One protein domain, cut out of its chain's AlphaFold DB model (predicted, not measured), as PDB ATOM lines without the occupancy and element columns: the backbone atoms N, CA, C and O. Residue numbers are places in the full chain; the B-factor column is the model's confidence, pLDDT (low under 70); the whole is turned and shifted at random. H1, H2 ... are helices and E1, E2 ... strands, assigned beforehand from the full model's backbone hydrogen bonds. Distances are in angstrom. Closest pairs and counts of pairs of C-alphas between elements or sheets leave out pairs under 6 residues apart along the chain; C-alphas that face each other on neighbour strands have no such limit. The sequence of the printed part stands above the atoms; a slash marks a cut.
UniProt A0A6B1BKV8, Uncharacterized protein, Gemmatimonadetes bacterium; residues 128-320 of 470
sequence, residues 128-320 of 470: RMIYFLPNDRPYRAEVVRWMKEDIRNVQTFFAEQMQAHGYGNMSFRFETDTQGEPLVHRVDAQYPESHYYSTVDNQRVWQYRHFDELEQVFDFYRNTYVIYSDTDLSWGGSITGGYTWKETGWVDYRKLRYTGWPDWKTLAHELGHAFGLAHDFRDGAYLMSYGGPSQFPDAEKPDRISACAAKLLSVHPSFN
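Overview. This is residues 128 to 320 of the 470 residues of an uncharacterized protein of Gemmatimonadetes bacterium (UniProt A0A6B1BKV8). A strongly twisted sheet of four parallel strands has two helices over one face: the long H1, which begins over the sheet and runs on past it, and the shorter H3, which lies over the edge strand E6 and whose first residue, Trp 264, meets H1 at Asp 150. The small hairpin E3 and E4 sits by the last residues of E5, and the short H4 lies by the far end of H1, beyond the sheet. The printed part has 193 residues with four named helices and six named strands, in the order E1 H1 E2 E3 E4 H2 E5 E6 H3 H4; the large sheet runs E2 E1 E5 E6, and E3 and E4 make an antiparallel sheet of two. The class is mixed, helices and strands, though under half of the residues are in named elements. The whole is compact, with a radius of gyration of the C-alphas of 16.5 A, and rounded, spanning 48 by 42 by 30 A.

Arrangement. Begin in the large sheet with E1, residues 128 to 133, an inner strand. Beside it runs E5, residues 224 to 233, parallel at 22 degrees, and you will find N 130 and O 226 2.8 A apart, within hydrogen-bond range. On the other side of E1 is the edge strand E2, residues 184 to 188, parallel at 28 degrees, with N 185 and O 129 at 2.8 A. The other edge strand, E6, residues 250 to 256, is parallel to E5 at 21 degrees, with N 253 and O 227 at 2.7 A. H1, residues 141 to 164, is on the sheet at a height of 11.3 A and lies over E1, only just not over E5 too, where 2 of its C-alphas fall. On the local plane H1 and E1 stand at 29 degrees, only just along the strands. E1, H1 and E2 form a strand-helix-strand unit, two parallel neighbours with a helix between them in the chain, and its crossover is right-handed. H3, residues 264 to 274, is on the same face as H1, making two layers, helices on one face of a sheet; it lies over E6 at a height of 8.8 A. H1 touches H3 with its residues 150 to 154 alone, the closest C-alphas being those of Asp 150 and Trp 264, 5.1 A apart, at a steep tilt of 67 degrees, the same way. H4, residues 307 to 313, is not on the sheet and is close to H1 but not clearly touching, with C-alphas 162 and 310 at 5.9 A. E5 bends by 68 degrees at residue 230; near its last residue look for the hairpin of E3, residues 197 to 200, and E4, residues 203 to 206, where N 198 and O 205 are 2.7 A apart and the closest C-alphas of E4 and E5 are those of Arg 204 and Leu 233, 5.2 A. H2, residues 211 to 214, only grazes the large sheet with residues 213 to 214. In H1, H3 and H4 every O i to N i+4 pair is within hydrogen-bond range; H2 is too short for one.

Along the chain. Find C-alpha 128 at (-9.913, 12.958, 25.426), where E1 begins its 16.2 A. H1 starts at C-alpha 141, (-14.990, 3.717, 11.085), and runs 35.0 A. E2 measures 12.7 A, E5 23.6 A, E6 18.6 A and H3 14.9 A; E3, E4, H2 and H4 are shorter. H4 ends at C-alpha 313, (-20.113, 22.546, 37.378).

Size, cuts and confidence. The two C-alphas farthest apart, those of Gly 168 and Asp 201, are 50.1 A from each other. The printed part has no cut. The long links are H1 to E2, E5 to E6 and H3 to H4, the last with 32 residues. The mean pLDDT of the printed part is 81.6; it is under 70 at residues 205 to 207, 221 to 222, 234 to 249, 258 and 291 to 300.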
ATOM      1  N   ARG A 128     -10.589  13.714  26.484       91.12
ATOM      2  CA  ARG A 128      -9.913  12.958  25.426       91.12
ATOM      3  C   ARG A 128     -10.664  11.669  25.141       91.12
ATOM      4  O   ARG A 128     -11.160  11.011  26.056       91.12
ATOM      5  N   MET A 129     -10.764  11.298  23.870       94.06
ATOM      6  CA  MET A 129     -11.511  10.111  23.457       94.06
ATOM      7  C   MET A 129     -10.576   8.994  23.006       94.06
ATOM      8  O   MET A 129      -9.690   9.223  22.189       94.06
ATOM      9  N   ILE A 130     -10.813   7.778  23.494       93.50
ATOM     10  CA  ILE A 130     -10.031   6.583  23.175       93.50
ATOM     11  C   ILE A 130     -10.949   5.537  22.546       93.50
ATOM     12  O   ILE A 130     -11.949   5.150  23.141       93.50
ATOM     13  N   TYR A 131     -10.604   5.038  21.363       94.19
ATOM     14  CA  TYR A 131     -11.225   3.860  20.767       94.19
ATOM     15  C   TYR A 131     -10.354   2.630  21.044       94.19
ATOM     16  O   TYR A 131      -9.320   2.435  20.401       94.19
ATOM     17  N   PHE A 132     -10.767   1.814  22.017       92.75
ATOM     18  CA  PHE A 132     -10.045   0.611  22.433       92.75
ATOM     19  C   PHE A 132     -10.542  -0.614  21.658       92.75
ATOM     20  O   PHE A 132     -11.703  -1.022  21.787       92.75
ATOM     21  N   LEU A 133      -9.656  -1.209  20.857       92.94
ATOM     22  CA  LEU A 133      -9.979  -2.265  19.902       92.94
ATOM     23  C   LEU A 133      -9.190  -3.552  20.206       92.94
ATOM     24  O   LEU A 133      -7.986  -3.597  19.951       92.94
ATOM     25  N   PRO A 134      -9.838  -4.626  20.699       93.31
ATOM     26  CA  PRO A 134      -9.202  -5.939  20.823       93.31
ATOM     27  C   PRO A 134      -8.619  -6.445  19.493       93.31
ATOM     28  O   PRO A 134      -9.225  -6.249  18.440       93.31
ATOM     29  N   ASN A 135      -7.478  -7.147  19.530       94.00
ATOM     30  CA  ASN A 135      -6.725  -7.506  18.310       94.00
ATOM     31  C   ASN A 135      -7.417  -8.495  17.356       94.00
ATOM     32  O   ASN A 135      -6.939  -8.716  16.243       94.00
ATOM     33  N   ASP A 136      -8.509  -9.117  17.789       93.69
ATOM     34  CA  ASP A 136      -9.318 -10.045  17.007       93.69
ATOM     35  C   ASP A 136     -10.575  -9.387  16.424       93.69
ATOM     36  O   ASP A 136     -11.392 -10.064  15.791       93.69
ATOM     37  N   ARG A 137     -10.734  -8.068  16.595       90.00
ATOM     38  CA  ARG A 137     -11.864  -7.309  16.060       90.00
ATOM     39  C   ARG A 137     -11.465  -6.443  14.869       90.00
ATOM     40  O   ARG A 137     -10.400  -5.830  14.867       90.00
ATOM     41  N   PRO A 138     -12.333  -6.349  13.847       92.81
ATOM     42  CA  PRO A 138     -12.110  -5.419  12.755       92.81
ATOM     43  C   PRO A 138     -12.318  -3.982  13.236       92.81
ATOM     44  O   PRO A 138     -13.240  -3.702  14.002       92.81
ATOM     45  N   TYR A 139     -11.497  -3.069  12.723       92.50
ATOM     46  CA  TYR A 139     -11.699  -1.635  12.897       92.50
ATOM     47  C   TYR A 139     -13.038  -1.182  12.289       92.50
ATOM     48  O   TYR A 139     -13.400  -1.610  11.189       92.50
ATOM     49  N   ARG A 140     -13.749  -0.291  12.991       92.12
ATOM     50  CA  ARG A 140     -15.078   0.206  12.612       92.12
ATOM     51  C   ARG A 140     -15.103   1.731  12.536       92.12
ATOM     52  O   ARG A 140     -15.228   2.414  13.550       92.12
ATOM     53  N   ALA A 141     -15.007   2.271  11.322       92.56
ATOM     54  CA  ALA A 141     -14.990   3.717  11.085       92.56
ATOM     55  C   ALA A 141     -16.272   4.418  11.570       92.56
ATOM     56  O   ALA A 141     -16.243   5.579  11.977       92.56
ATOM     57  N   GLU A 142     -17.404   3.713  11.562       93.25
ATOM     58  CA  GLU A 142     -18.670   4.222  12.072       93.25
ATOM     59  C   GLU A 142     -18.646   4.493  13.579       93.25
ATOM     60  O   GLU A 142     -19.322   5.423  14.011       93.25
ATOM     61  N   VAL A 143     -17.846   3.749  14.355       91.75
ATOM     62  CA  VAL A 143     -17.699   3.973  15.802       91.75
ATOM     63  C   VAL A 143     -16.984   5.290  16.052       91.75
ATOM     64  O   VAL A 143     -17.484   6.110  16.809       91.75
ATOM     65  N   VAL A 144     -15.880   5.542  15.343       94.50
ATOM     66  CA  VAL A 144     -15.161   6.822  15.424       94.50
ATOM     67  C   VAL A 144     -16.076   7.984  15.039       94.50
ATOM     68  O   VAL A 144     -16.102   8.998  15.731       94.50
ATOM     69  N   ARG A 145     -16.881   7.837  13.978       94.94
ATOM     70  CA  ARG A 145     -17.864   8.861  13.596       94.94
ATOM     71  C   ARG A 145     -18.886   9.118  14.714       94.94
ATOM     72  O   ARG A 145     -19.129  10.278  15.028       94.94
ATOM     73  N   TRP A 146     -19.444   8.072  15.327       94.12
ATOM     74  CA  TRP A 146     -20.375   8.220  16.451       94.12
ATOM     75  C   TRP A 146     -19.728   8.882  17.663       94.12
ATOM     76  O   TRP A 146     -20.324   9.791  18.212       94.12
ATOM     77  N   MET A 147     -18.493   8.524  18.027       94.62
ATOM     78  CA  MET A 147     -17.765   9.175  19.127       94.62
ATOM     79  C   MET A 147     -17.683  10.694  18.931       94.62
ATOM     80  O   MET A 147     -17.971  11.461  19.850       94.62
ATOM     81  N   LYS A 148     -17.351  11.134  17.710       96.12
ATOM     82  CA  LYS A 148     -17.298  12.559  17.355       96.12
ATOM     83  C   LYS A 148     -18.677  13.230  17.414       96.12
ATOM     84  O   LYS A 148     -18.778  14.369  17.858       96.12
ATOM     85  N   GLU A 149     -19.732  12.553  16.963       95.75
ATOM     86  CA  GLU A 149     -21.112  13.059  17.036       95.75
ATOM     87  C   GLU A 149     -21.601  13.153  18.492       95.75
ATOM     88  O   GLU A 149     -22.123  14.186  18.913       95.75
ATOM     89  N   ASP A 150     -21.383  12.100  19.277       94.81
ATOM     90  CA  ASP A 150     -21.818  11.982  20.664       94.81
ATOM     91  C   ASP A 150     -21.158  13.049  21.538       94.81
ATOM     92  O   ASP A 150     -21.866  13.770  22.240       94.81
ATOM     93  N   ILE A 151     -19.832  13.237  21.462       96.00
ATOM     94  CA  ILE A 151     -19.150  14.236  22.302       96.00
ATOM     95  C   ILE A 151     -19.612  15.668  22.000       96.00
ATOM     96  O   ILE A 151     -19.758  16.471  22.922       96.00
ATOM     97  N   ARG A 152     -19.924  15.982  20.732       97.38
ATOM     98  CA  ARG A 152     -20.484  17.282  20.329       97.38
ATOM     99  C   ARG A 152     -21.892  17.480  20.886       97.38
ATOM    100  O   ARG A 152     -22.196  18.558  21.398       97.38
ATOM    101  N   ASN A 153     -22.731  16.443  20.838       95.94
ATOM    102  CA  ASN A 153     -24.071  16.474  21.432       95.94
ATOM    103  C   ASN A 153     -24.000  16.674  22.952       95.94
ATOM    104  O   ASN A 153     -24.720  17.509  23.497       95.94
ATOM    105  N   VAL A 154     -23.098  15.960  23.632       95.62
ATOM    106  CA  VAL A 154     -22.895  16.082  25.080       95.62
ATOM    107  C   VAL A 154     -22.387  17.479  25.447       95.62
ATOM    108  O   VAL A 154     -22.945  18.108  26.344       95.62
ATOM    109  N   GLN A 155     -21.372  17.998  24.744       96.69
ATOM    110  CA  GLN A 155     -20.838  19.340  24.996       96.69
ATOM    111  C   GLN A 155     -21.918  20.412  24.811       96.69
ATOM    112  O   GLN A 155     -22.045  21.288  25.668       96.69
ATOM    113  N   THR A 156     -22.711  20.311  23.736       96.75
ATOM    114  CA  THR A 156     -23.835  21.217  23.450       96.75
ATOM    115  C   THR A 156     -24.878  21.153  24.557       96.75
ATOM    116  O   THR A 156     -25.270  22.189  25.083       96.75
ATOM    117  N   PHE A 157     -25.272  19.946  24.975       96.38
ATOM    118  CA  PHE A 157     -26.226  19.760  26.064       96.38
ATOM    119  C   PHE A 157     -25.753  20.458  27.341       96.38
ATOM    120  O   PHE A 157     -26.483  21.272  27.896       96.38
ATOM    121  N   PHE A 158     -24.526  20.194  27.798       97.12
ATOM    122  CA  PHE A 158     -24.008  20.845  29.002       97.12
ATOM    123  C   PHE A 158     -23.931  22.371  28.846       97.12
ATOM    124  O   PHE A 158     -24.318  23.076  29.772       97.12
ATOM    125  N   ALA A 159     -23.530  22.879  27.677       96.50
ATOM    126  CA  ALA A 159     -23.476  24.314  27.396       96.50
ATOM    127  C   ALA A 159     -24.851  24.992  27.522       96.50
ATOM    128  O   ALA A 159     -25.011  25.977  28.248       96.50
ATOM    129  N   GLU A 160     -25.866  24.420  26.872       96.12
ATOM    130  CA  GLU A 160     -27.249  24.903  26.923       96.12
ATOM    131  C   GLU A 160     -27.814  24.842  28.343       96.12
ATOM    132  O   GLU A 160     -28.488  25.772  28.788       96.12
ATOM    133  N   GLN A 161     -27.514  23.770  29.081       97.06
ATOM    134  CA  GLN A 161     -27.943  23.625  30.466       97.06
ATOM    135  C   GLN A 161     -27.299  24.666  31.382       97.06
ATOM    136  O   GLN A 161     -27.999  25.311  32.163       97.06
ATOM    137  N   MET A 162     -25.986  24.879  31.279       97.31
ATOM    138  CA  MET A 162     -25.293  25.902  32.064       97.31
ATOM    139  C   MET A 162     -25.831  27.304  31.754       97.31
ATOM    140  O   MET A 162     -26.081  28.088  32.676       97.31
ATOM    141  N   GLN A 163     -26.117  27.591  30.481       96.06
ATOM    142  CA  GLN A 163     -26.740  28.843  30.068       96.06
ATOM    143  C   GLN A 163     -28.158  28.995  30.637       96.06
ATOM    144  O   GLN A 163     -28.490  30.060  31.158       96.06
ATOM    145  N   ALA A 164     -28.980  27.944  30.580       96.94
ATOM    146  CA  ALA A 164     -30.345  27.947  31.108       96.94
ATOM    147  C   ALA A 164     -30.398  28.166  32.631       96.94
ATOM    148  O   ALA A 164     -31.346  28.772  33.131       96.94
ATOM    149  N   HIS A 165     -29.368  27.725  33.360       96.88
ATOM    150  CA  HIS A 165     -29.205  27.969  34.799       96.88
ATOM    151  C   HIS A 165     -28.522  29.307  35.135       96.88
ATOM    152  O   HIS A 165     -28.346  29.618  36.311       96.88
ATOM    153  N   GLY A 166     -28.173  30.122  34.133       95.69
ATOM    154  CA  GLY A 166     -27.661  31.482  34.325       95.69
ATOM    155  C   GLY A 166     -26.140  31.612  34.450       95.69
ATOM    156  O   GLY A 166     -25.666  32.693  34.788       95.69
ATOM    157  N   TYR A 167     -25.371  30.563  34.146       93.12
ATOM    158  CA  TYR A 167     -23.899  30.586  34.203       93.12
ATOM    159  C   TYR A 167     -23.233  30.968  32.871       93.12
ATOM    160  O   TYR A 167     -22.011  31.007  32.765       93.12
ATOM    161  N   GLY A 168     -24.034  31.282  31.850       91.69
ATOM    162  CA  GLY A 168     -23.546  31.585  30.506       91.69
ATOM    163  C   GLY A 168     -23.234  30.331  29.688       91.69
ATOM    164  O   GLY A 168     -23.489  29.205  30.108       91.69
ATOM    165  N   ASN A 169     -22.720  30.543  28.477       88.69
ATOM    166  CA  ASN A 169     -22.405  29.477  27.528       88.69
ATOM    167  C   ASN A 169     -21.067  28.804  27.887       88.69
ATOM    168  O   ASN A 169     -20.059  29.028  27.218       88.69
ATOM    169  N   MET A 170     -21.052  28.041  28.981       90.50
ATOM    170  CA  MET A 170     -19.875  27.317  29.464       90.50
ATOM    171  C   MET A 170     -20.085  25.807  29.388       90.50
ATOM    172  O   MET A 170     -21.149  25.291  29.723       90.50
ATOM    173  N   SER A 171     -19.052  25.091  28.962       93.69
ATOM    174  CA  SER A 171     -19.038  23.633  28.876       93.69
ATOM    175  C   SER A 171     -17.602  23.138  28.984       93.69
ATOM    176  O   SER A 171     -16.659  23.934  28.997       93.69
ATOM    177  N   PHE A 172     -17.425  21.825  29.050       91.62
ATOM    178  CA  PHE A 172     -16.096  21.234  29.003       91.62
ATOM    179  C   PHE A 172     -15.462  21.371  27.615       91.62
ATOM    180  O   PHE A 172     -16.159  21.417  26.598       91.62
ATOM    181  N   ARG A 173     -14.127  21.386  27.553       90.38
ATOM    182  CA  ARG A 173     -13.379  21.261  26.294       90.38
ATOM    183  C   ARG A 173     -13.097  19.797  25.992       90.38
ATOM    184  O   ARG A 173     -12.853  19.018  26.909       90.38
ATOM    185  N   PHE A 174     -13.106  19.426  24.720       92.12
ATOM    186  CA  PHE A 174     -12.576  18.147  24.258       92.12
ATOM    187  C   PHE A 174     -11.429  18.391  23.285       92.12
ATOM    188  O   PHE A 174     -11.336  19.458  22.681       92.12
ATOM    189  N   GLU A 175     -10.553  17.406  23.165       91.38
ATOM    190  CA  GLU A 175      -9.385  17.473  22.295       91.38
ATOM    191  C   GLU A 175      -9.787  17.468  20.816       91.38
ATOM    192  O   GLU A 175     -10.659  16.703  20.387       91.38
ATOM    193  N   THR A 176      -9.141  18.327  20.032       90.31
ATOM    194  CA  THR A 176      -9.369  18.458  18.593       90.31
ATOM    195  C   THR A 176      -8.065  18.349  17.822       90.31
ATOM    196  O   THR A 176      -7.008  18.700  18.336       90.31
ATOM    197  N   ASP A 177      -8.144  17.912  16.570       85.88
ATOM    198  CA  ASP A 177      -7.038  18.033  15.627       85.88
ATOM    199  C   ASP A 177      -6.806  19.497  15.196       85.88
ATOM    200  O   ASP A 177      -7.512  20.425  15.607       85.88
ATOM    201  N   THR A 178      -5.812  19.711  14.331       85.12
ATOM    202  CA  THR A 178      -5.439  21.037  13.811       85.12
ATOM    203  C   THR A 178      -6.534  21.712  12.979       85.12
ATOM    204  O   THR A 178      -6.440  22.906  12.701       85.12
ATOM    205  N   GLN A 179      -7.580  20.978  12.585       86.69
ATOM    206  CA  GLN A 179      -8.741  21.499  11.862       86.69
ATOM    207  C   GLN A 179      -9.927  21.791  12.794       86.69
ATOM    208  O   GLN A 179     -10.959  22.279  12.332       86.69
ATOM    209  N   GLY A 180      -9.796  21.525  14.098       85.31
ATOM    210  CA  GLY A 180     -10.869  21.694  15.079       85.31
ATOM    211  C   GLY A 180     -11.869  20.532  15.110       85.31
ATOM    212  O   GLY A 180     -12.940  20.653  15.717       85.31
ATOM    213  N   GLU A 181     -11.561  19.398  14.473       91.06
ATOM    214  CA  GLU A 181     -12.389  18.195  14.558       91.06
ATOM    215  C   GLU A 181     -12.024  17.370  15.802       91.06
ATOM    216  O   GLU A 181     -10.843  17.232  16.104       91.06
ATOM    217  N   PRO A 182     -12.999  16.776  16.526       94.94
ATOM    218  CA  PRO A 182     -12.718  15.979  17.705       94.94
ATOM    219  C   PRO A 182     -11.727  14.864  17.377       94.94
ATOM    220  O   PRO A 182     -11.926  14.104  16.415       94.94
ATOM    221  N   LEU A 183     -10.673  14.774  18.182       93.62
ATOM    222  CA  LEU A 183      -9.636  13.765  18.042       93.62
ATOM    223  C   LEU A 183     -10.075  12.478  18.748       93.62
ATOM    224  O   LEU A 183     -10.632  12.507  19.843       93.62
ATOM    225  N   VAL A 184      -9.838  11.335  18.103       94.00
ATOM    226  CA  VAL A 184     -10.092  10.009  18.678       94.00
ATOM    227  C   VAL A 184      -8.802   9.210  18.604       94.00
ATOM    228  O   VAL A 184      -8.344   8.865  17.516       94.00
ATOM    229  N   HIS A 185      -8.246   8.881  19.765       92.50
ATOM    230  CA  HIS A 185      -7.051   8.057  19.883       92.50
ATOM    231  C   HIS A 185      -7.409   6.590  19.696       92.50
ATOM    232  O   HIS A 185      -8.184   6.031  20.470       92.50
ATOM    233  N   ARG A 186      -6.848   5.933  18.683       92.62
ATOM    234  CA  ARG A 186      -7.039   4.492  18.491       92.62
ATOM    235  C   ARG A 186      -6.002   3.707  19.288       92.62
ATOM    236  O   ARG A 186      -4.805   3.960  19.175       92.62
ATOM    237  N   VAL A 187      -6.465   2.696  20.019       91.12
ATOM    238  CA  VAL A 187      -5.615   1.721  20.707       91.12
ATOM    239  C   VAL A 187      -5.923   0.334  20.167       91.12
ATOM    240  O   VAL A 187      -6.983  -0.228  20.442       91.12
ATOM    241  N   ASP A 188      -4.982  -0.214  19.401       90.88
ATOM    242  CA  ASP A 188      -4.997  -1.621  19.009       90.88
ATOM    243  C   ASP A 188      -4.444  -2.454  20.166       90.88
ATOM    244  O   ASP A 188      -3.244  -2.439  20.447       90.88
ATOM    245  N   ALA A 189      -5.337  -3.141  20.869       91.38
ATOM    246  CA  ALA A 189      -5.008  -3.821  22.109       91.38
ATOM    247  C   ALA A 189      -4.151  -5.075  21.875       91.38
ATOM    248  O   ALA A 189      -4.197  -5.703  20.817       91.38
ATOM    249  N   GLN A 190      -3.383  -5.493  22.875       91.44
ATOM    250  CA  GLN A 190      -2.430  -6.599  22.756       91.44
ATOM    251  C   GLN A 190      -3.105  -7.971  22.713       91.44
ATOM    252  O   GLN A 190      -2.548  -8.920  22.144       91.44
ATOM    253  N   TYR A 191      -4.297  -8.093  23.297       93.00
ATOM    254  CA  TYR A 191      -5.013  -9.357  23.460       93.00
ATOM    255  C   TYR A 191      -6.367  -9.389  22.726       93.00
ATOM    256  O   TYR A 191      -6.947  -8.333  22.447       93.00
ATOM    257  N   PRO A 192      -6.885 -10.597  22.415       91.81
ATOM    258  CA  PRO A 192      -8.227 -10.765  21.855       91.81
ATOM    259  C   PRO A 192      -9.314 -10.412  22.874       91.81
ATOM    260  O   PRO A 192      -9.073 -10.443  24.081       91.81
ATOM    261  N   GLU A 193     -10.542 -10.177  22.408       88.00
ATOM    262  CA  GLU A 193     -11.692  -9.747  23.218       88.00
ATOM    263  C   GLU A 193     -11.884 -10.595  24.488       88.00
ATOM    264  O   GLU A 193     -12.136 -10.068  25.573       88.00
ATOM    265  N   SER A 194     -11.706 -11.915  24.364       87.00
ATOM    266  CA  SER A 194     -11.832 -12.883  25.468       87.00
ATOM    267  C   SER A 194     -10.916 -12.618  26.666       87.00
ATOM    268  O   SER A 194     -11.185 -13.116  27.759       87.00
ATOM    269  N   HIS A 195      -9.853 -11.833  26.487       88.50
ATOM    270  CA  HIS A 195      -8.985 -11.405  27.570       88.50
ATOM    271  C   HIS A 195      -9.657 -10.358  28.462       88.50
ATOM    272  O   HIS A 195      -9.453 -10.382  29.664       88.50
ATOM    273  N   TYR A 196     -10.504  -9.465  27.956       84.81
ATOM    274  CA  TYR A 196     -10.982  -8.327  28.761       84.81
ATOM    275  C   TYR A 196     -12.233  -8.633  29.597       84.81
ATOM    276  O   TYR A 196     -12.630  -7.837  30.448       84.81
ATOM    277  N   TYR A 197     -12.818  -9.821  29.435       80.56
ATOM    278  CA  TYR A 197     -13.939 -10.287  30.245       80.56
ATOM    279  C   TYR A 197     -13.676 -11.665  30.867       80.56
ATOM    280  O   TYR A 197     -12.778 -12.412  30.490       80.56
ATOM    281  N   SER A 198     -14.492 -12.002  31.855       77.00
ATOM    282  CA  SER A 198     -14.645 -13.330  32.441       77.00
ATOM    283  C   SER A 198     -16.032 -13.867  32.111       77.00
ATOM    284  O   SER A 198     -16.943 -13.092  31.828       77.00
ATOM    285  N   THR A 199     -16.206 -15.186  32.104       77.62
ATOM    286  CA  THR A 199     -17.529 -15.789  31.898       77.62
ATOM    287  C   THR A 199     -18.033 -16.360  33.214       77.62
ATOM    288  O   THR A 199     -17.413 -17.272  33.754       77.62
ATOM    289  N   VAL A 200     -19.151 -15.835  33.715       74.12
ATOM    290  CA  VAL A 200     -19.848 -16.315  34.917       74.12
ATOM    291  C   VAL A 200     -21.277 -16.650  34.506       74.12
ATOM    292  O   VAL A 200     -21.942 -15.808  33.913       74.12
ATOM    293  N   ASP A 201     -21.734 -17.884  34.724       77.62
ATOM    294  CA  ASP A 201     -23.085 -18.341  34.347       77.62
ATOM    295  C   ASP A 201     -23.479 -18.026  32.889       77.62
ATOM    296  O   ASP A 201     -24.587 -17.580  32.589       77.62
ATOM    297  N   ASN A 202     -22.543 -18.245  31.957       72.62
ATOM    298  CA  ASN A 202     -22.698 -17.938  30.526       72.62
ATOM    299  C   ASN A 202     -22.897 -16.434  30.212       72.62
ATOM    300  O   ASN A 202     -23.277 -16.063  29.098       72.62
ATOM    301  N   GLN A 203     -22.614 -15.559  31.178       71.56
ATOM    302  CA  GLN A 203     -22.591 -14.107  31.037       71.56
ATOM    303  C   GLN A 203     -21.149 -13.609  30.963       71.56
ATOM    304  O   GLN A 203     -20.299 -14.030  31.746       71.56
ATOM    305  N   ARG A 204     -20.869 -12.695  30.030       72.00
ATOM    306  CA  ARG A 204     -19.575 -12.014  29.934       72.00
ATOM    307  C   ARG A 204     -19.555 -10.837  30.912       72.00
ATOM    308  O   ARG A 204     -20.343  -9.909  30.745       72.00
ATOM    309  N   VAL A 205     -18.668 -10.907  31.903       68.88
ATOM    310  CA  VAL A 205     -18.479  -9.940  32.997       68.88
ATOM    311  C   VAL A 205     -17.107  -9.281  32.867       68.88
ATOM    312  O   VAL A 205     -16.100  -9.979  32.758       68.88
ATOM    313  N   TRP A 206     -17.063  -7.951  32.878       69.56
ATOM    314  CA  TRP A 206     -15.845  -7.157  32.675       69.56
ATOM    315  C   TRP A 206     -14.768  -7.375  33.745       69.56
ATOM    316  O   TRP A 206     -15.095  -7.647  34.897       69.56
ATOM    317  N   GLN A 207     -13.492  -7.236  33.367       66.88
ATOM    318  CA  GLN A 207     -12.342  -7.472  34.253       66.88
ATOM    319  C   GLN A 207     -11.364  -6.284  34.370       66.88
ATOM    320  O   GLN A 207     -10.267  -6.473  34.875       66.88
ATOM    321  N   TYR A 208     -11.707  -5.075  33.904       70.56
ATOM    322  CA  TYR A 208     -10.855  -3.862  33.927       70.56
ATOM    323  C   TYR A 208      -9.450  -3.971  33.296       70.56
ATOM    324  O   TYR A 208      -8.801  -2.948  33.137       70.56
ATOM    325  N   ARG A 209      -9.032  -5.142  32.799       78.44
ATOM    326  CA  ARG A 209      -7.688  -5.432  32.256       78.44
ATOM    327  C   ARG A 209      -7.199  -4.509  31.136       78.44
ATOM    328  O   ARG A 209      -6.005  -4.369  30.949       78.44
ATOM    329  N   HIS A 210      -8.098  -3.860  30.398       76.94
ATOM    330  CA  HIS A 210      -7.715  -2.838  29.416       76.94
ATOM    331  C   HIS A 210      -6.987  -1.623  30.027       76.94
ATOM    332  O   HIS A 210      -6.184  -1.011  29.331       76.94
ATOM    333  N   PHE A 211      -7.204  -1.293  31.310       77.62
ATOM    334  CA  PHE A 211      -6.477  -0.203  31.972       77.62
ATOM    335  C   PHE A 211      -4.979  -0.492  32.072       77.62
ATOM    336  O   PHE A 211      -4.194   0.423  31.854       77.62
ATOM    337  N   ASP A 212      -4.581  -1.758  32.241       78.56
ATOM    338  CA  ASP A 212      -3.168  -2.158  32.250       78.56
ATOM    339  C   ASP A 212      -2.452  -1.764  30.944       78.56
ATOM    340  O   ASP A 212      -1.248  -1.522  30.948       78.56
ATOM    341  N   GLU A 213      -3.177  -1.713  29.820       83.62
ATOM    342  CA  GLU A 213      -2.654  -1.287  28.517       83.62
ATOM    343  C   GLU A 213      -2.800   0.220  28.290       83.62
ATOM    344  O   GLU A 213      -1.913   0.837  27.706       83.62
ATOM    345  N   LEU A 214      -3.906   0.819  28.736       82.25
ATOM    346  CA  LEU A 214      -4.174   2.244  28.543       82.25
ATOM    347  C   LEU A 214      -3.266   3.128  29.405       82.25
ATOM    348  O   LEU A 214      -2.774   4.140  28.914       82.25
ATOM    349  N   GLU A 215      -2.994   2.741  30.650       77.00
ATOM    350  CA  GLU A 215      -2.124   3.488  31.572       77.00
ATOM    351  C   GLU A 215      -0.650   3.502  31.130       77.00
ATOM    352  O   GLU A 215       0.127   4.330  31.593       77.00
ATOM    353  N   GLN A 216      -0.251   2.629  30.195       75.62
ATOM    354  CA  GLN A 216       1.083   2.671  29.573       75.62
ATOM    355  C   GLN A 216       1.224   3.789  28.528       75.62
ATOM    356  O   GLN A 216       2.315   3.993  28.001       75.62
ATOM    357  N   VAL A 217       0.118   4.437  28.157       76.62
ATOM    358  CA  VAL A 217       0.019   5.313  26.978       76.62
ATOM    359  C   VAL A 217      -0.607   6.655  27.329       76.62
ATOM    360  O   VAL A 217      -0.267   7.658  26.718       76.62
ATOM    361  N   PHE A 218      -1.544   6.673  28.276       80.19
ATOM    362  CA  PHE A 218      -2.305   7.862  28.634       80.19
ATOM    363  C   PHE A 218      -2.150   8.188  30.113       80.19
ATOM    364  O   PHE A 218      -2.255   7.315  30.977       80.19
ATOM    365  N   ASP A 219      -1.989   9.477  30.402       72.19
ATOM    366  CA  ASP A 219      -2.005   9.996  31.764       72.19
ATOM    367  C   ASP A 219      -3.450  10.260  32.224       72.19
ATOM    368  O   ASP A 219      -4.048  11.297  31.908       72.19
ATOM    369  N   PHE A 220      -4.008   9.317  32.988       71.81
ATOM    370  CA  PHE A 220      -5.344   9.400  33.596       71.81
ATOM    371  C   PHE A 220      -5.452  10.397  34.766       71.81
ATOM    372  O   PHE A 220      -6.550  10.619  35.284       71.81
ATOM    373  N   TYR A 221      -4.352  11.031  35.176       68.12
ATOM    374  CA  TYR A 221      -4.320  11.970  36.300       68.12
ATOM    375  C   TYR A 221      -4.419  13.439  35.873       68.12
ATOM    376  O   TYR A 221      -4.670  14.293  36.720       68.12
ATOM    377  N   ARG A 222      -4.275  13.745  34.573       67.69
ATOM    378  CA  ARG A 222      -4.338  15.126  34.044       67.69
ATOM    379  C   ARG A 222      -5.620  15.460  33.282       67.69
ATOM    380  O   ARG A 222      -6.112  16.583  33.372       67.69
ATOM    381  N   ASN A 223      -6.172  14.497  32.546       77.19
ATOM    382  CA  ASN A 223      -7.317  14.707  31.657       77.19
ATOM    383  C   ASN A 223      -8.509  13.822  32.018       77.19
ATOM    384  O   ASN A 223      -8.382  12.823  32.726       77.19
ATOM    385  N   THR A 224      -9.677  14.187  31.491       83.38
ATOM    386  CA  THR A 224     -10.853  13.319  31.531       83.38
ATOM    387  C   THR A 224     -10.866  12.434  30.290       83.38
ATOM    388  O   THR A 224     -10.658  12.936  29.190       83.38
ATOM    389  N   TYR A 225     -11.150  11.139  30.430       86.50
ATOM    390  CA  TYR A 225     -11.138  10.210  29.293       86.50
ATOM    391  C   TYR A 225     -12.505   9.602  29.012       86.50
ATOM    392  O   TYR A 225     -13.212   9.183  29.924       86.50
ATOM    393  N   VAL A 226     -12.856   9.496  27.734       90.69
ATOM    394  CA  VAL A 226     -14.001   8.722  27.244       90.69
ATOM    395  C   VAL A 226     -13.466   7.567  26.414       90.69
ATOM    396  O   VAL A 226     -12.965   7.758  25.309       90.69
ATOM    397  N   ILE A 227     -13.569   6.358  26.946       89.00
ATOM    398  CA  ILE A 227     -13.058   5.134  26.343       89.00
ATOM    399  C   ILE A 227     -14.230   4.387  25.715       89.00
ATOM    400  O   ILE A 227     -15.133   3.951  26.416       89.00
ATOM    401  N   TYR A 228     -14.225   4.222  24.397       91.00
ATOM    402  CA  TYR A 228     -15.138   3.334  23.686       91.00
ATOM    403  C   TYR A 228     -14.480   1.959  23.588       91.00
ATOM    404  O   TYR A 228     -13.638   1.719  22.720       91.00
ATOM    405  N   SER A 229     -14.870   1.055  24.485       87.62
ATOM    406  CA  SER A 229     -14.357  -0.315  24.535       87.62
ATOM    407  C   SER A 229     -15.153  -1.217  23.593       87.62
ATOM    408  O   SER A 229     -16.301  -1.578  23.878       87.62
ATOM    409  N   ASP A 230     -14.543  -1.620  22.472       88.62
ATOM    410  CA  ASP A 230     -15.181  -2.453  21.442       88.62
ATOM    411  C   ASP A 230     -15.289  -3.924  21.868       88.62
ATOM    412  O   ASP A 230     -14.630  -4.824  21.349       88.62
ATOM    413  N   THR A 231     -16.123  -4.191  22.865       82.38
ATOM    414  CA  THR A 231     -16.337  -5.525  23.437       82.38
ATOM    415  C   THR A 231     -17.829  -5.848  23.456       82.38
ATOM    416  O   THR A 231     -18.648  -4.949  23.542       82.38
ATOM    417  N   ASP A 232     -18.211  -7.118  23.332       79.19
ATOM    418  CA  ASP A 232     -19.599  -7.580  23.371       79.19
ATOM    419  C   ASP A 232     -19.879  -8.176  24.755       79.19
ATOM    420  O   ASP A 232     -19.757  -9.391  24.963       79.19
ATOM    421  N   LEU A 233     -20.236  -7.321  25.717       71.12
ATOM    422  CA  LEU A 233     -20.564  -7.735  27.085       71.12
ATOM    423  C   LEU A 233     -22.027  -8.160  27.220       71.12
ATOM    424  O   LEU A 233     -22.915  -7.592  26.581       71.12
ATOM    425  N   SER A 234     -22.290  -9.173  28.054       62.03
ATOM    426  CA  SER A 234     -23.661  -9.659  28.263       62.03
ATOM    427  C   SER A 234     -24.449  -8.779  29.236       62.03
ATOM    428  O   SER A 234     -25.641  -8.578  29.030       62.03
ATOM    429  N   TRP A 235     -23.780  -8.261  30.269       56.41
ATOM    430  CA  TRP A 235     -24.316  -7.311  31.241       56.41
ATOM    431  C   TRP A 235     -23.223  -6.318  31.612       56.41
ATOM    432  O   TRP A 235     -22.048  -6.675  31.703       56.41
ATOM    433  N   GLY A 236     -23.622  -5.073  31.824       49.16
ATOM    434  CA  GLY A 236     -22.707  -3.978  32.097       49.16
ATOM    435  C   GLY A 236     -23.336  -2.693  31.615       49.16
ATOM    436  O   GLY A 236     -22.861  -2.122  30.640       49.16
ATOM    437  N   GLY A 237     -24.422  -2.268  32.279       43.47
ATOM    438  CA  GLY A 237     -24.774  -0.847  32.269       43.47
ATOM    439  C   GLY A 237     -23.477  -0.084  32.487       43.47
ATOM    440  O   GLY A 237     -22.678  -0.533  33.312       43.47
ATOM    441  N   SER A 238     -23.228   0.892  31.614       44.50
ATOM    442  CA  SER A 238     -21.980   1.642  31.502       44.50
ATOM    443  C   SER A 238     -21.283   1.688  32.858       44.50
ATOM    444  O   SER A 238     -21.782   2.326  33.779       44.50
ATOM    445  N   ILE A 239     -20.229   0.885  33.055       47.47
ATOM    446  CA  ILE A 239     -19.510   0.973  34.323       47.47
ATOM    447  C   ILE A 239     -18.581   2.156  34.150       47.47
ATOM    448  O   ILE A 239     -17.416   2.013  33.786       47.47
ATOM    449  N   THR A 240     -19.147   3.327  34.377       45.62
ATOM    450  CA  THR A 240     -18.438   4.534  34.745       45.62
ATOM    451  C   THR A 240     -17.759   4.315  36.073       45.62
ATOM    452  O   THR A 240     -18.301   4.565  37.147       45.62
ATOM    453  N   GLY A 241     -16.507   3.885  36.016       41.47
ATOM    454  CA  GLY A 241     -15.572   4.298  37.045       41.47
ATOM    455  C   GLY A 241     -15.211   5.759  36.810       41.47
ATOM    456  O   GLY A 241     -14.106   6.060  36.397       41.47
ATOM    457  N   GLY A 242     -16.125   6.691  37.083       38.06
ATOM    458  CA  GLY A 242     -15.742   8.088  37.249       38.06
ATOM    459  C   GLY A 242     -14.919   8.209  38.530       38.06
ATOM    460  O   GLY A 242     -15.466   8.502  39.589       38.06
ATOM    461  N   TYR A 243     -13.622   7.906  38.481       40.09
ATOM    462  CA  TYR A 243     -12.732   8.133  39.616       40.09
ATOM    463  C   TYR A 243     -12.371   9.608  39.660       40.09
ATOM    464  O   TYR A 243     -11.482  10.037  38.937       40.09
ATOM    465  N   THR A 244     -13.033  10.375  40.526       39.47
ATOM    466  CA  THR A 244     -12.601  11.742  40.818       39.47
ATOM    467  C   THR A 244     -11.435  11.715  41.796       39.47
ATOM    468  O   THR A 244     -11.625  11.791  43.013       39.47
ATOM    469  N   TRP A 245     -10.215  11.626  41.281       38.31
ATOM    470  CA  TRP A 245      -9.030  12.011  42.044       38.31
ATOM    471  C   TRP A 245      -8.888  13.514  41.904       38.31
ATOM    472  O   TRP A 245      -8.200  13.965  41.005       38.31
ATOM    473  N   LYS A 246      -9.637  14.265  42.723       43.34
ATOM    474  CA  LYS A 246      -9.657  15.736  42.728       43.34
ATOM    475  C   LYS A 246      -9.437  16.324  41.323       43.34
ATOM    476  O   LYS A 246      -8.367  16.846  41.044       43.34
ATOM    477  N   GLU A 247     -10.483  16.233  40.485       50.53
ATOM    478  CA  GLU A 247     -10.683  17.010  39.238       50.53
ATOM    479  C   GLU A 247     -10.359  16.324  37.884       50.53
ATOM    480  O   GLU A 247     -10.454  16.976  36.840       50.53
ATOM    481  N   THR A 248     -10.049  15.023  37.846       57.75
ATOM    482  CA  THR A 248     -10.073  14.205  36.607       57.75
ATOM    483  C   THR A 248     -10.993  12.997  36.750       57.75
ATOM    484  O   THR A 248     -11.445  12.697  37.850       57.75
ATOM    485  N   GLY A 249     -11.335  12.326  35.649       69.00
ATOM    486  CA  GLY A 249     -12.230  11.168  35.673       69.00
ATOM    487  C   GLY A 249     -12.234  10.417  34.348       69.00
ATOM    488  O   GLY A 249     -11.719  10.908  33.348       69.00
ATOM    489  N   TRP A 250     -12.821   9.227  34.308       72.31
ATOM    490  CA  TRP A 250     -12.946   8.477  33.062       72.31
ATOM    491  C   TRP A 250     -14.316   7.826  32.915       72.31
ATOM    492  O   TRP A 250     -15.019   7.539  33.881       72.31
ATOM    493  N   VAL A 251     -14.692   7.610  31.662       79.62
ATOM    494  CA  VAL A 251     -15.903   6.922  31.242       79.62
ATOM    495  C   VAL A 251     -15.480   5.751  30.380       79.62
ATOM    496  O   VAL A 251     -14.858   5.950  29.345       79.62
ATOM    497  N   ASP A 252     -15.833   4.537  30.786       77.94
ATOM    498  CA  ASP A 252     -15.673   3.350  29.950       77.94
ATOM    499  C   ASP A 252     -17.028   3.006  29.329       77.94
ATOM    500  O   ASP A 252     -17.900   2.380  29.940       77.94
ATOM    501  N   TYR A 253     -17.211   3.512  28.116       77.44
ATOM    502  CA  TYR A 253     -18.395   3.376  27.297       77.44
ATOM    503  C   TYR A 253     -18.327   2.064  26.519       77.44
ATOM    504  O   TYR A 253     -17.467   1.859  25.660       77.44
ATOM    505  N   ARG A 254     -19.234   1.138  26.835       77.75
ATOM    506  CA  ARG A 254     -19.143  -0.248  26.360       77.75
ATOM    507  C   ARG A 254     -20.301  -0.618  25.461       77.75
ATOM    508  O   ARG A 254     -21.453  -0.275  25.723       77.75
ATOM    509  N   LYS A 255     -19.998  -1.412  24.437       77.38
ATOM    510  CA  LYS A 255     -21.017  -2.025  23.594       77.38
ATOM    511  C   LYS A 255     -21.659  -3.215  24.318       77.38
ATOM    512  O   LYS A 255     -21.008  -4.142  24.797       77.38
ATOM    513  N   LEU A 256     -22.982  -3.204  24.380       74.38
ATOM    514  CA  LEU A 256     -23.765  -4.300  24.931       74.38
ATOM    515  C   LEU A 256     -24.116  -5.296  23.829       74.38
ATOM    516  O   LEU A 256     -24.551  -4.922  22.739       74.38
ATOM    517  N   ARG A 257     -23.981  -6.592  24.128       71.62
ATOM    518  CA  ARG A 257     -24.182  -7.681  23.161       71.62
ATOM    519  C   ARG A 257     -25.568  -7.664  22.506       71.62
ATOM    520  O   ARG A 257     -25.684  -8.040  21.344       71.62
ATOM    521  N   TYR A 258     -26.604  -7.269  23.248       68.44
ATOM    522  CA  TYR A 258     -27.998  -7.347  22.794       68.44
ATOM    523  C   TYR A 258     -28.600  -6.006  22.366       68.44
ATOM    524  O   TYR A 258     -29.516  -5.998  21.551       68.44
ATOM    525  N   THR A 259     -28.099  -4.888  22.894       70.50
ATOM    526  CA  THR A 259     -28.649  -3.546  22.638       70.50
ATOM    527  C   THR A 259     -27.713  -2.651  21.825       70.50
ATOM    528  O   THR A 259     -28.152  -1.619  21.331       70.50
ATOM    529  N   GLY A 260     -26.458  -3.061  21.608       77.25
ATOM    530  CA  GLY A 260     -25.470  -2.285  20.863       77.25
ATOM    531  C   GLY A 260     -24.800  -1.205  21.714       77.25
ATOM    532  O   GLY A 260     -24.631  -1.368  22.922       77.25
ATOM    533  N   TRP A 261     -24.360  -0.129  21.061       79.75
ATOM    534  CA  TRP A 261     -23.842   1.049  21.755       79.75
ATOM    535  C   TRP A 261     -24.998   1.785  22.451       79.75
ATOM    536  O   TRP A 261     -26.070   1.890  21.846       79.75
ATOM    537  N   PRO A 262     -24.816   2.269  23.692       75.44
ATOM    538  CA  PRO A 262     -25.813   3.116  24.339       75.44
ATOM    539  C   PRO A 262     -26.059   4.414  23.546       75.44
ATOM    540  O   PRO A 262     -25.390   4.699  22.556       75.44
ATOM    541  N   ASP A 263     -27.045   5.207  23.963       82.62
ATOM    542  CA  ASP A 263     -27.266   6.535  23.378       82.62
ATOM    543  C   ASP A 263     -26.322   7.601  23.976       82.62
ATOM    544  O   ASP A 263     -25.762   7.428  25.066       82.62
ATOM    545  N   TRP A 264     -26.172   8.740  23.294       88.44
ATOM    546  CA  TRP A 264     -25.308   9.838  23.750       88.44
ATOM    547  C   TRP A 264     -25.743  10.450  25.093       88.44
ATOM    548  O   TRP A 264     -24.913  11.028  25.788       88.44
ATOM    549  N   LYS A 265     -27.014  10.323  25.510       87.44
ATOM    550  CA  LYS A 265     -27.453  10.794  26.838       87.44
ATOM    551  C   LYS A 265     -26.953   9.877  27.944       87.44
ATOM    552  O   LYS A 265     -26.690  10.350  29.042       87.44
ATOM    553  N   THR A 266     -26.773   8.589  27.650       84.06
ATOM    554  CA  THR A 266     -26.020   7.694  28.535       84.06
ATOM    555  C   THR A 266     -24.581   8.190  28.664       84.06
ATOM    556  O   THR A 266     -24.111   8.362  29.779       84.06
ATOM    557  N   LEU A 267     -23.912   8.541  27.556       86.56
ATOM    558  CA  LEU A 267     -22.576   9.150  27.629       86.56
ATOM    559  C   LEU A 267     -22.582  10.462  28.437       86.56
ATOM    560  O   LEU A 267     -21.674  10.690  29.228       86.56
ATOM    561  N   ALA A 268     -23.605  11.309  28.283       90.75
ATOM    562  CA  ALA A 268     -23.735  12.543  29.056       90.75
ATOM    563  C   ALA A 268     -23.865  12.278  30.565       90.75
ATOM    564  O   ALA A 268     -23.207  12.952  31.355       90.75
ATOM    565  N   HIS A 269     -24.692  11.306  30.964       87.88
ATOM    566  CA  HIS A 269     -24.842  10.879  32.360       87.88
ATOM    567  C   HIS A 269     -23.499  10.429  32.933       87.88
ATOM    568  O   HIS A 269     -23.061  10.891  33.985       87.88
ATOM    569  N   GLU A 270     -22.802   9.602  32.166       84.12
ATOM    570  CA  GLU A 270     -21.507   9.073  32.543       84.12
ATOM    571  C   GLU A 270     -20.417  10.137  32.670       84.12
ATOM    572  O   GLU A 270     -19.650  10.147  33.635       84.12
ATOM    573  N   LEU A 271     -20.371  11.079  31.731       87.88
ATOM    574  CA  LEU A 271     -19.487  12.232  31.840       87.88
ATOM    575  C   LEU A 271     -19.865  13.117  33.027       87.88
ATOM    576  O   LEU A 271     -18.977  13.644  33.688       87.88
ATOM    577  N   GLY A 272     -21.151  13.214  33.368       87.88
ATOM    578  CA  GLY A 272     -21.600  13.844  34.606       87.88
ATOM    579  C   GLY A 272     -20.912  13.253  35.837       87.88
ATOM    580  O   GLY A 272     -20.390  14.007  36.658       87.88
ATOM    581  N   HIS A 273     -20.820  11.923  35.941       82.31
ATOM    582  CA  HIS A 273     -20.047  11.272  37.005       82.31
ATOM    583  C   HIS A 273     -18.556  11.610  36.950       82.31
ATOM    584  O   HIS A 273     -17.967  11.912  37.989       82.31
ATOM    585  N   ALA A 274     -17.950  11.626  35.760       80.00
ATOM    586  CA  ALA A 274     -16.552  12.030  35.593       80.00
ATOM    587  C   ALA A 274     -16.297  13.499  35.996       80.00
ATOM    588  O   ALA A 274     -15.207  13.821  36.462       80.00
ATOM    589  N   PHE A 275     -17.308  14.368  35.899       83.75
ATOM    590  CA  PHE A 275     -17.295  15.748  36.408       83.75
ATOM    591  C   PHE A 275     -17.722  15.861  37.884       83.75
ATOM    592  O   PHE A 275     -18.027  16.942  38.391       83.75
ATOM    593  N   GLY A 276     -17.786  14.735  38.599       78.56
ATOM    594  CA  GLY A 276     -18.090  14.687  40.025       78.56
ATOM    595  C   GLY A 276     -19.559  14.909  40.378       78.56
ATOM    596  O   GLY A 276     -19.854  15.236  41.532       78.56
ATOM    597  N   LEU A 277     -20.487  14.747  39.431       85.62
ATOM    598  CA  LEU A 277     -21.916  14.725  39.725       85.62
ATOM    599  C   LEU A 277     -22.310  13.351  40.274       85.62
ATOM    600  O   LEU A 277     -22.070  12.323  39.650       85.62
ATOM    601  N   ALA A 278     -22.953  13.323  41.439       81.19
ATOM    602  CA  ALA A 278     -23.604  12.110  41.927       81.19
ATOM    603  C   ALA A 278     -24.978  11.940  41.266       81.19
ATOM    604  O   ALA A 278     -25.509  12.882  40.670       81.19
ATOM    605  N   HIS A 279     -25.592  10.770  41.448       83.88
ATOM    606  CA  HIS A 279     -26.982  10.591  41.054       83.88
ATOM    607  C   HIS A 279     -27.908  11.614  41.729       83.88
ATOM    608  O   HIS A 279     -27.723  11.961  42.896       83.88
ATOM    609  N   ASP A 280     -28.951  12.042  41.025       86.44
ATOM    610  CA  ASP A 280     -29.962  12.986  41.484       86.44
ATOM    611  C   ASP A 280     -31.361  12.496  41.095       86.44
ATOM    612  O   ASP A 280     -31.907  12.846  40.052       86.44
ATOM    613  N   PHE A 281     -31.948  11.677  41.967       83.38
ATOM    614  CA  PHE A 281     -33.268  11.067  41.762       83.38
ATOM    615  C   PHE A 281     -34.435  11.952  42.222       83.38
ATOM    616  O   PHE A 281     -35.554  11.467  42.386       83.38
ATOM    617  N   ARG A 282     -34.191  13.236  42.523       85.06
ATOM    618  CA  ARG A 282     -35.249  14.152  42.993       85.06
ATOM    619  C   ARG A 282     -36.242  14.495  41.885       85.06
ATOM    620  O   ARG A 282     -37.362  14.894  42.186       85.06
ATOM    621  N   ASP A 283     -35.830  14.314  40.636       85.62
ATOM    622  CA  ASP A 283     -36.650  14.452  39.442       85.62
ATOM    623  C   ASP A 283     -36.247  13.362  38.435       85.62
ATOM    624  O   ASP A 283     -35.060  13.095  38.234       85.62
ATOM    625  N   GLY A 284     -37.229  12.696  37.825       81.12
ATOM    626  CA  GLY A 284     -36.989  11.636  36.843       81.12
ATOM    627  C   GLY A 284     -36.351  12.148  35.552       81.12
ATOM    628  O   GLY A 284     -35.628  11.402  34.901       81.12
ATOM    629  N   ALA A 285     -36.559  13.424  35.219       86.31
ATOM    630  CA  ALA A 285     -36.028  14.038  34.009       86.31
ATOM    631  C   ALA A 285     -34.647  14.696  34.197       86.31
ATOM    632  O   ALA A 285     -34.098  15.272  33.251       86.31
ATOM    633  N   TYR A 286     -34.050  14.604  35.392       90.38
ATOM    634  CA  TYR A 286     -32.645  14.966  35.564       90.38
ATOM    635  C   TYR A 286     -31.727  13.968  34.867       90.38
ATOM    636  O   TYR A 286     -31.883  12.757  35.012       90.38
ATOM    637  N   LEU A 287     -30.704  14.484  34.178       90.25
ATOM    638  CA  LEU A 287     -29.671  13.676  33.534       90.25
ATOM    639  C   LEU A 287     -29.065  12.658  34.502       90.25
ATOM    640  O   LEU A 287     -28.965  11.487  34.158       90.25
ATOM    641  N   MET A 288     -28.734  13.089  35.722       86.94
ATOM    642  CA  MET A 288     -28.129  12.244  36.758       86.94
ATOM    643  C   MET A 288     -29.139  11.363  37.507       86.94
ATOM    644  O   MET A 288     -28.803  10.809  38.544       86.94
ATOM    645  N   SER A 289     -30.381  11.245  37.039       84.56
ATOM    646  CA  SER A 289     -31.383  10.364  37.641       84.56
ATOM    647  C   SER A 289     -31.182   8.930  37.139       84.56
ATOM    648  O   SER A 289     -30.204   8.281  37.498       84.56
ATOM    649  N   TYR A 290     -32.055   8.435  36.264       74.62
ATOM    650  CA  TYR A 290     -32.010   7.063  35.746       74.62
ATOM    651  C   TYR A 290     -31.127   6.884  34.495       74.62
ATOM    652  O   TYR A 290     -31.103   5.804  33.911       74.62
ATOM    653  N   GLY A 291     -30.406   7.923  34.064       68.44
ATOM    654  CA  GLY A 291     -29.589   7.878  32.849       68.44
ATOM    655  C   GLY A 291     -30.415   7.874  31.556       68.44
ATOM    656  O   GLY A 291     -31.552   8.343  31.521       68.44
ATOM    657  N   GLY A 292     -29.814   7.405  30.457       59.94
ATOM    658  CA  GLY A 292     -30.408   7.458  29.117       59.94
ATOM    659  C   GLY A 292     -31.611   6.517  28.907       59.94
ATOM    660  O   GLY A 292     -31.732   5.484  29.571       59.94
ATOM    661  N   PRO A 293     -32.500   6.829  27.939       54.69
ATOM    662  CA  PRO A 293     -33.713   6.053  27.654       54.69
ATOM    663  C   PRO A 293     -33.451   4.586  27.282       54.69
ATOM    664  O   PRO A 293     -34.361   3.767  27.396       54.69
ATOM    665  N   SER A 294     -32.230   4.224  26.862       52.62
ATOM    666  CA  SER A 294     -31.869   2.825  26.598       52.62
ATOM    667  C   SER A 294     -31.870   1.937  27.847       52.62
ATOM    668  O   SER A 294     -32.013   0.723  27.715       52.62
ATOM    669  N   GLN A 295     -31.694   2.510  29.045       52.47
ATOM    670  CA  GLN A 295     -31.668   1.745  30.299       52.47
ATOM    671  C   GLN A 295     -33.062   1.613  30.933       52.47
ATOM    672  O   GLN A 295     -33.368   0.577  31.520       52.47
ATOM    673  N   PHE A 296     -33.932   2.617  30.754       56.66
ATOM    674  CA  PHE A 296     -35.289   2.636  31.307       56.66
ATOM    675  C   PHE A 296     -36.282   3.228  30.294       56.66
ATOM    676  O   PHE A 296     -36.508   4.438  30.290       56.66
ATOM    677  N   PRO A 297     -36.905   2.400  29.435       55.19
ATOM    678  CA  PRO A 297     -37.780   2.880  28.360       55.19
ATOM    679  C   PRO A 297     -39.043   3.607  28.854       55.19
ATOM    680  O   PRO A 297     -39.620   4.384  28.097       55.19
ATOM    681  N   ASP A 298     -39.437   3.385  30.115       53.75
ATOM    682  CA  ASP A 298     -40.595   4.021  30.758       53.75
ATOM    683  C   ASP A 298     -40.229   5.261  31.601       53.75
ATOM    684  O   ASP A 298     -41.122   5.935  32.117       53.75
ATOM    685  N   ALA A 299     -38.937   5.566  31.782       56.03
ATOM    686  CA  ALA A 299     -38.510   6.762  32.504       56.03
ATOM    687  C   ALA A 299     -38.697   8.018  31.634       56.03
ATOM    688  O   ALA A 299     -38.525   7.977  30.412       56.03
ATOM    689  N   GLU A 300     -39.037   9.151  32.262       61.47
ATOM    690  CA  GLU A 300     -39.013  10.446  31.574       61.47
ATOM    691  C   GLU A 300     -37.629  10.657  30.952       61.47
ATOM    692  O   GLU A 300     -36.602  10.445  31.596       61.47
ATOM    693  N   LYS A 301     -37.589  11.028  29.667       72.31
ATOM    694  CA  LYS A 301     -36.318  11.202  28.960       72.31
ATOM    695  C   LYS A 301     -35.548  12.336  29.635       72.31
ATOM    696  O   LYS A 301     -36.076  13.448  29.638       72.31
ATOM    697  N   PRO A 302     -34.311  12.114  30.111       79.88
ATOM    698  CA  PRO A 302     -33.561  13.185  30.741       79.88
ATOM    699  C   PRO A 302     -33.337  14.317  29.742       79.88
ATOM    700  O   PRO A 302     -32.900  14.083  28.606       79.88
ATOM    701  N   ASP A 303     -33.670  15.533  30.146       87.19
ATOM    702  CA  ASP A 303     -33.594  16.726  29.301       87.19
ATOM    703  C   ASP A 303     -32.953  17.925  30.002       87.19
ATOM    704  O   ASP A 303     -32.727  18.953  29.365       87.19
ATOM    705  N   ARG A 304     -32.612  17.784  31.288       93.69
ATOM    706  CA  ARG A 304     -32.011  18.855  32.076       93.69
ATOM    707  C   ARG A 304     -31.066  18.356  33.159       93.69
ATOM    708  O   ARG A 304     -31.143  17.205  33.582       93.69
ATOM    709  N   ILE A 305     -30.195  19.229  33.651       95.06
ATOM    710  CA  ILE A 305     -29.468  19.015  34.917       95.06
ATOM    711  C   ILE A 305     -30.143  19.806  36.041       95.06
ATOM    712  O   ILE A 305     -30.827  20.799  35.786       95.06
ATOM    713  N   SER A 306     -29.964  19.387  37.295       95.62
ATOM    714  CA  SER A 306     -30.497  20.134  38.438       95.62
ATOM    715  C   SER A 306     -29.695  21.413  38.697       95.62
ATOM    716  O   SER A 306     -28.510  21.493  38.370       95.62
ATOM    717  N   ALA A 307     -30.308  22.402  39.353       97.00
ATOM    718  CA  ALA A 307     -29.609  23.629  39.752       97.00
ATOM    719  C   ALA A 307     -28.396  23.340  40.662       97.00
ATOM    720  O   ALA A 307     -27.385  24.035  40.595       97.00
ATOM    721  N   CYS A 308     -28.472  22.276  41.475       95.25
ATOM    722  CA  CYS A 308     -27.345  21.819  42.284       95.25
ATOM    723  C   CYS A 308     -26.170  21.362  41.413       95.25
ATOM    724  O   CYS A 308     -25.037  21.739  41.698       95.25
ATOM    725  N   ALA A 309     -26.443  20.572  40.371       94.44
ATOM    726  CA  ALA A 309     -25.427  20.108  39.435       94.44
ATOM    727  C   ALA A 309     -24.832  21.274  38.635       94.44
ATOM    728  O   ALA A 309     -23.616  21.384  38.555       94.44
ATOM    729  N   ALA A 310     -25.665  22.185  38.119       96.75
ATOM    730  CA  ALA A 310     -25.188  23.356  37.384       96.75
ATOM    731  C   ALA A 310     -24.268  24.247  38.240       96.75
ATOM    732  O   ALA A 310     -23.179  24.607  37.807       96.75
ATOM    733  N   LYS A 311     -24.651  24.538  39.492       94.81
ATOM    734  CA  LYS A 311     -23.806  25.294  40.435       94.81
ATOM    735  C   LYS A 311     -22.478  24.583  40.707       94.81
ATOM    736  O   LYS A 311     -21.448  25.239  40.756       94.81
ATOM    737  N   LEU A 312     -22.480  23.259  40.853       90.56
ATOM    738  CA  LEU A 312     -21.248  22.497  41.053       90.56
ATOM    739  C   LEU A 312     -20.319  22.589  39.830       90.56
ATOM    740  O   LEU A 312     -19.123  22.823  39.977       90.56
ATOM    741  N   LEU A 313     -20.875  22.448  38.624       91.81
ATOM    742  CA  LEU A 313     -20.113  22.546  37.378       91.81
ATOM    743  C   LEU A 313     -19.568  23.953  37.120       91.81
ATOM    744  O   LEU A 313     -18.536  24.077  36.470       91.81
ATOM    745  N   SER A 314     -20.202  25.007  37.647       91.94
ATOM    746  CA  SER A 314     -19.771  26.390  37.398       91.94
ATOM    747  C   SER A 314     -18.368  26.699  37.926       91.94
ATOM    748  O   SER A 314     -17.748  27.643  37.453       91.94
ATOM    749  N   VAL A 315     -17.869  25.929  38.896       86.00
ATOM    750  CA  VAL A 315     -16.503  26.038  39.445       86.00
ATOM    751  C   VAL A 315     -15.662  24.797  39.142       86.00
ATOM    752  O   VAL A 315     -14.529  24.685  39.587       86.00
ATOM    753  N   HIS A 316     -16.190  23.837  38.376       82.94
ATOM    754  CA  HIS A 316     -15.450  22.619  38.067       82.94
ATOM    755  C   HIS A 316     -14.321  22.919  37.066       82.94
ATOM    756  O   HIS A 316     -14.594  23.557  36.040       82.94
ATOM    757  N   PRO A 317     -13.088  22.415  37.265       77.56
ATOM    758  CA  PRO A 317     -11.964  22.726  36.378       77.56
ATOM    759  C   PRO A 317     -12.186  22.348  34.912       77.56
ATOM    760  O   PRO A 317     -11.798  23.090  34.019       77.56
ATOM    761  N   SER A 318     -12.889  21.246  34.624       81.31
ATOM    762  CA  SER A 318     -13.211  20.882  33.231       81.31
ATOM    763  C   SER A 318     -14.065  21.935  32.513       81.31
ATOM    764  O   SER A 318     -13.950  22.063  31.301       81.31
ATOM    765  N   PHE A 319     -14.902  22.684  33.239       87.31
ATOM    766  CA  PHE A 319     -15.774  23.739  32.701       87.31
ATOM    767  C   PHE A 319     -15.125  25.129  32.775       87.31
ATOM    768  O   PHE A 319     -15.612  26.070  32.154       87.31
ATOM    769  N   ASN A 320     -14.001  25.231  33.488       79.75
ATOM    770  CA  ASN A 320     -13.170  26.421  33.639       79.75
ATOM    771  C   ASN A 320     -11.735  26.104  33.191       79.75
ATOM    772  O   ASN A 320     -10.764  26.342  33.899       79.75
TER     773      ASN A 320